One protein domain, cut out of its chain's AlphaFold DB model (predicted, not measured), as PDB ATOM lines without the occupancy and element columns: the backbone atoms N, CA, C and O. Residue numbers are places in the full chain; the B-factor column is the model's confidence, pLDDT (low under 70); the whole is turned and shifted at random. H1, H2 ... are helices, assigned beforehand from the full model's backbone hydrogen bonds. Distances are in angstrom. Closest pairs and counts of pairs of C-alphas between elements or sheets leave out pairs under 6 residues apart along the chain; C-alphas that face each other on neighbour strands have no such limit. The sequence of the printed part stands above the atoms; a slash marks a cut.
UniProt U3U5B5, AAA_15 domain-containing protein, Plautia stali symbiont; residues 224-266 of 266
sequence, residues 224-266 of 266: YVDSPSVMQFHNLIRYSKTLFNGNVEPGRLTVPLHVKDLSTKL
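What this domain is: This is residues 224 to 266 of the 266 residues of the protein "AAA_15 domain-containing protein" of Plautia stali symbiont (UniProt U3U5B5). Three short helices form a small cluster, with H1 and H2 packed on H3, and the long loop of residues 240 to 256 reaches away from it and folds back, making the length. The 43 printed residues have H1, H2 and H3 in that order and no named strand; the class is all helix, with 19 residues in named elements, under half. The whole is compact, with a radius of gyration of the C-alphas of 10.2 A, and elongated, spanning 29 by 17 by 14 A.

How they stand to each other: H1, residues 229 to 232, and H2, residues 234 to 239, are close but not clearly touching; their closest C-alphas, those of Val 230 and Ile 237, are 7.7 A apart. H1 touches H3, residues 257 to 265, closest at the C-alphas of Val 230 and Val 259, 6.6 A. H2 touches H3, closest at the C-alphas of His 234 and Ser 263, 5.4 A, at a steep tilt of 69 degrees, only just short of about perpendicular, opposite ways. In H3 every O i to N i+4 pair is within hydrogen-bond range, in H2 1 of 2; H1 is too short for such a pair.

Where its parts are: H1 begins at C-alpha 229 (92.446, 245.279, 182.540) and measures 5.2 A, H2 8.9 A. H3 measures 12.5 A and ends at C-alpha 265 (77.980, 245.934, 180.373).

The domain as a whole: The C-alphas farthest apart, those of Pro 228 and Pro 250, are 29.1 A apart. The printed part has no cut. H1 to H2 is a tight link, H2 to H3 a long one. pLDDT is under 70 at residues 245 to 253.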
ATOM      1  N   TYR A 224      81.796 236.706 179.762       93.19
ATOM      2  CA  TYR A 224      83.108 236.097 179.978       93.19
ATOM      3  C   TYR A 224      84.095 237.142 180.502       93.19
ATOM      4  O   TYR A 224      84.339 238.164 179.858       93.19
ATOM      5  N   VAL A 225      84.663 236.882 181.680       91.25
ATOM      6  CA  VAL A 225      85.611 237.772 182.362       91.25
ATOM      7  C   VAL A 225      86.998 237.133 182.318       91.25
ATOM      8  O   VAL A 225      87.244 236.157 183.017       91.25
ATOM      9  N   ASP A 226      87.888 237.669 181.476       84.81
ATOM     10  CA  ASP A 226      89.270 237.176 181.324       84.81
ATOM     11  C   ASP A 226      90.231 237.948 182.244       84.81
ATOM     12  O   ASP A 226      90.743 237.436 183.236       84.81
ATOM     13  N   SER A 227      90.434 239.234 181.940       84.19
ATOM     14  CA  SER A 227      91.397 240.098 182.616       84.19
ATOM     15  C   SER A 227      90.720 241.354 183.177       84.19
ATOM     16  O   SER A 227      89.995 242.031 182.439       84.19
ATOM     17  N   PRO A 228      91.016 241.746 184.434       81.25
ATOM     18  CA  PRO A 228      90.538 243.002 185.018       81.25
ATOM     19  C   PRO A 228      90.947 244.252 184.226       81.25
ATOM     20  O   PRO A 228      90.308 245.296 184.351       81.25
ATOM     21  N   SER A 229      91.978 244.165 183.376       84.50
ATOM     22  CA  SER A 229      92.446 245.279 182.540       84.50
ATOM     23  C   SER A 229      91.358 245.842 181.619       84.50
ATOM     24  O   SER A 229      91.410 247.017 181.261       84.50
ATOM     25  N   VAL A 230      90.340 245.044 181.271       85.38
ATOM     26  CA  VAL A 230      89.184 245.510 180.484       85.38
ATOM     27  C   VAL A 230      88.460 246.669 181.177       85.38
ATOM     28  O   VAL A 230      88.024 247.594 180.496       85.38
ATOM     29  N   MET A 231      88.402 246.682 182.514       83.31
ATOM     30  CA  MET A 231      87.782 247.775 183.272       83.31
ATOM     31  C   MET A 231      88.562 249.087 183.118       83.31
ATOM     32  O   MET A 231      87.967 250.148 182.956       83.31
ATOM     33  N   GLN A 232      89.897 249.019 183.110       85.81
ATOM     34  CA  GLN A 232      90.754 250.205 182.992       85.81
ATOM     35  C   GLN A 232      90.660 250.844 181.601       85.81
ATOM     36  O   GLN A 232      90.645 252.066 181.470       85.81
ATOM     37  N   PHE A 233      90.560 250.019 180.557       84.94
ATOM     38  CA  PHE A 233      90.502 250.478 179.166       84.94
ATOM     39  C   PHE A 233      89.082 250.510 178.596       84.94
ATOM     40  O   PHE A 233      88.914 250.615 177.379       84.94
ATOM     41  N   HIS A 234      88.066 250.457 179.462       83.06
ATOM     42  CA  HIS A 234      86.665 250.336 179.075       83.06
ATOM     43  C   HIS A 234      86.257 251.366 178.008       83.06
ATOM     44  O   HIS A 234      85.712 251.002 176.970       83.06
ATOM     45  N   ASN A 235      86.614 252.639 178.198       83.31
ATOM     46  CA  ASN A 235      86.284 253.695 177.242       83.31
ATOM     47  C   ASN A 235      86.894 253.456 175.852       83.31
ATOM     48  O   ASN A 235      86.220 253.667 174.850       83.31
ATOM     49  N   LEU A 236      88.142 252.983 175.768       83.50
ATOM     50  CA  LEU A 236      88.799 252.699 174.485       83.50
ATOM     51  C   LEU A 236      88.154 251.493 173.788       83.50
ATOM     52  O   LEU A 236      87.884 251.528 172.588       83.50
ATOM     53  N   ILE A 237      87.856 250.445 174.557       83.69
ATOM     54  CA  ILE A 237      87.201 249.223 174.076       83.69
ATOM     55  C   ILE A 237      85.757 249.517 173.633       83.69
ATOM     56  O   ILE A 237      85.262 248.974 172.642       83.69
ATOM     57  N   ARG A 238      85.069 250.450 174.292       79.81
ATOM     58  CA  ARG A 238      83.711 250.854 173.921       79.81
ATOM     59  C   ARG A 238      83.634 251.482 172.528       79.81
ATOM     60  O   ARG A 238      82.614 251.316 171.861       79.81
ATOM     61  N   TYR A 239      84.704 252.100 172.035       79.69
ATOM     62  CA  TYR A 239      84.754 252.641 170.670       79.69
ATOM     63  C   TYR A 239      85.393 251.698 169.641       79.69
ATOM     64  O   TYR A 239      85.294 251.956 168.440       79.69
ATOM     65  N   SER A 240      86.014 250.593 170.063       80.81
ATOM     66  CA  SER A 240      86.562 249.603 169.131       80.81
ATOM     67  C   SER A 240      85.457 248.746 168.498       80.81
ATOM     68  O   SER A 240      84.366 248.586 169.052       80.81
ATOM     69  N   LYS A 241      85.714 248.192 167.310       77.06
ATOM     70  CA  LYS A 241      84.791 247.257 166.649       77.06
ATOM     71  C   LYS A 241      85.164 245.809 166.966       77.06
ATOM     72  O   LYS A 241      86.334 245.496 167.197       77.06
ATOM     73  N   THR A 242      84.173 244.928 166.938       74.38
ATOM     74  CA  THR A 242      84.354 243.471 166.908       74.38
ATOM     75  C   THR A 242      84.080 242.966 165.500       74.38
ATOM     76  O   THR A 242      83.346 243.602 164.746       74.38
ATOM     77  N   LEU A 243      84.632 241.802 165.154       71.81
ATOM     78  CA  LEU A 243      84.288 241.105 163.905       71.81
ATOM     79  C   LEU A 243      82.877 240.490 163.948       71.81
ATOM     80  O   LEU A 243      82.401 239.973 162.945       71.81
ATOM     81  N   PHE A 244      82.216 240.556 165.106       71.69
ATOM     82  CA  PHE A 244      80.836 240.129 165.293       71.69
ATOM     83  C   PHE A 244      79.821 241.170 164.787       71.69
ATOM     84  O   PHE A 244      78.845 240.798 164.151       71.69
ATOM     85  N   ASN A 245      80.073 242.469 164.996       62.03
ATOM     86  CA  ASN A 245      79.119 243.558 164.723       62.03
ATOM     87  C   ASN A 245      79.129 244.056 163.249       62.03
ATOM     88  O   ASN A 245      79.014 245.258 163.004       62.03
ATOM     89  N   GLY A 246      79.329 243.168 162.268       61.34
ATOM     90  CA  GLY A 246      79.228 243.492 160.832       61.34
ATOM     91  C   GLY A 246      80.514 243.984 160.141       61.34
ATOM     92  O   GLY A 246      81.611 243.885 160.689       61.34
ATOM     93  N   ASN A 247      80.372 244.479 158.898       52.88
ATOM     94  CA  ASN A 247      81.454 244.785 157.943       52.88
ATOM     95  C   ASN A 247      82.556 245.688 158.541       52.88
ATOM     96  O   ASN A 247      82.468 246.922 158.565       52.88
ATOM     97  N   VAL A 248      83.628 245.062 159.027       54.34
ATOM     98  CA  VAL A 248      84.851 245.750 159.441       54.34
ATOM     99  C   VAL A 248      85.666 246.057 158.188       54.34
ATOM    100  O   VAL A 248      86.004 245.157 157.425       54.34
ATOM    101  N   GLU A 249      85.997 247.332 157.980       53.12
ATOM    102  CA  GLU A 249      86.917 247.739 156.916       53.12
ATOM    103  C   GLU A 249      88.273 247.027 157.085       53.12
ATOM    104  O   GLU A 249      88.804 246.992 158.205       53.12
ATOM    105  N   PRO A 250      88.864 246.491 156.001       49.94
ATOM    106  CA  PRO A 250      90.178 245.862 156.058       49.94
ATOM    107  C   PRO A 250      91.210 246.800 156.701       49.94
ATOM    108  O   PRO A 250      91.374 247.939 156.270       49.94
ATOM    109  N   GLY A 251      91.906 246.332 157.740       53.97
ATOM    110  CA  GLY A 251      92.978 247.083 158.409       53.97
ATOM    111  C   GLY A 251      92.589 247.824 159.696       53.97
ATOM    112  O   GLY A 251      93.474 248.346 160.373       53.97
ATOM    113  N   ARG A 252      91.310 247.840 160.102       64.75
ATOM    114  CA  ARG A 252      90.924 248.337 161.436       64.75
ATOM    115  C   ARG A 252      91.225 247.302 162.522       64.75
ATOM    116  O   ARG A 252      90.828 246.144 162.416       64.75
ATOM    117  N   LEU A 253      91.886 247.737 163.596       66.62
ATOM    118  CA  LEU A 253      92.120 246.912 164.785       66.62
ATOM    119  C   LEU A 253      90.782 246.568 165.456       66.62
ATOM    120  O   LEU A 253      90.000 247.461 165.790       66.62
ATOM    121  N   THR A 254      90.534 245.276 165.666       80.69
ATOM    122  CA  THR A 254      89.344 244.761 166.352       80.69
ATOM    123  C   THR A 254      89.699 244.154 167.701       80.69
ATOM    124  O   THR A 254      90.811 243.659 167.918       80.69
ATOM    125  N   VAL A 255      88.735 244.184 168.616       85.69
ATOM    126  CA  VAL A 255      88.826 243.482 169.903       85.69
ATOM    127  C   VAL A 255      88.046 242.165 169.842       85.69
ATOM    128  O   VAL A 255      87.109 242.059 169.043       85.69
ATOM    129  N   PRO A 256      88.408 241.164 170.662       87.62
ATOM    130  CA  PRO A 256      87.586 239.970 170.842       87.62
ATOM    131  C   PRO A 256      86.158 240.316 171.282       87.62
ATOM    132  O   PRO A 256      85.920 241.359 171.904       87.62
ATOM    133  N   LEU A 257      85.215 239.427 170.979       89.12
ATOM    134  CA  LEU A 257      83.800 239.616 171.288       89.12
ATOM    135  C   LEU A 257      83.572 239.720 172.803       89.12
ATOM    136  O   LEU A 257      82.869 240.627 173.239       89.12
ATOM    137  N   HIS A 258      84.217 238.880 173.614       91.56
ATOM    138  CA  HIS A 258      84.075 238.895 175.071       91.56
ATOM    139  C   HIS A 258      84.566 240.194 175.708       91.56
ATOM    140  O   HIS A 258      83.944 240.707 176.634       91.56
ATOM    141  N   VAL A 259      85.656 240.763 175.188       90.06
ATOM    142  CA  VAL A 259      86.212 242.031 175.680       90.06
ATOM    143  C   VAL A 259      85.234 243.170 175.419       90.06
ATOM    144  O   VAL A 259      85.016 244.020 176.283       90.06
ATOM    145  N   LYS A 260      84.621 243.174 174.230       88.00
ATOM    146  CA  LYS A 260      83.602 244.158 173.877       88.00
ATOM    147  C   LYS A 260      82.339 243.999 174.707       88.00
ATOM    148  O   LYS A 260      81.829 245.004 175.186       88.00
ATOM    149  N   ASP A 261      81.862 242.768 174.866       89.75
ATOM    150  CA  ASP A 261      80.653 242.465 175.626       89.75
ATOM    151  C   ASP A 261      80.774 242.919 177.080       89.75
ATOM    152  O   ASP A 261      79.921 243.654 177.582       89.75
ATOM    153  N   LEU A 262      81.885 242.552 177.729       90.19
ATOM    154  CA  LEU A 262      82.172 242.976 179.093       90.19
ATOM    155  C   LEU A 262      82.247 244.500 179.183       90.19
ATOM    156  O   LEU A 262      81.660 245.076 180.087       90.19
ATOM    157  N   SER A 263      82.908 245.157 178.222       88.00
ATOM    158  CA  SER A 263      82.919 246.617 178.137       88.00
ATOM    159  C   SER A 263      81.501 247.179 178.083       88.00
ATOM    160  O   SER A 263      81.137 247.973 178.928       88.00
ATOM    161  N   THR A 264      80.654 246.741 177.155       84.94
ATOM    162  CA  THR A 264      79.303 247.305 177.009       84.94
ATOM    163  C   THR A 264      78.398 247.143 178.234       84.94
ATOM    164  O   THR A 264      77.415 247.874 178.340       84.94
ATOM    165  N   LYS A 265      78.720 246.208 179.135       87.81
ATOM    166  CA  LYS A 265      77.980 245.934 180.373       87.81
ATOM    167  C   LYS A 265      78.508 246.694 181.601       87.81
ATOM    168  O   LYS A 265      77.833 246.672 182.628       87.81
ATOM    169  N   LEU A 266      79.693 247.308 181.511       83.44
ATOM    170  CA  LEU A 266      80.314 248.133 182.558       83.44
ATOM    171  C   LEU A 266      79.884 249.601 182.440       83.44
ATOM    172  O   LEU A 266      79.629 250.201 183.506       83.44
TER     173      LEU A 266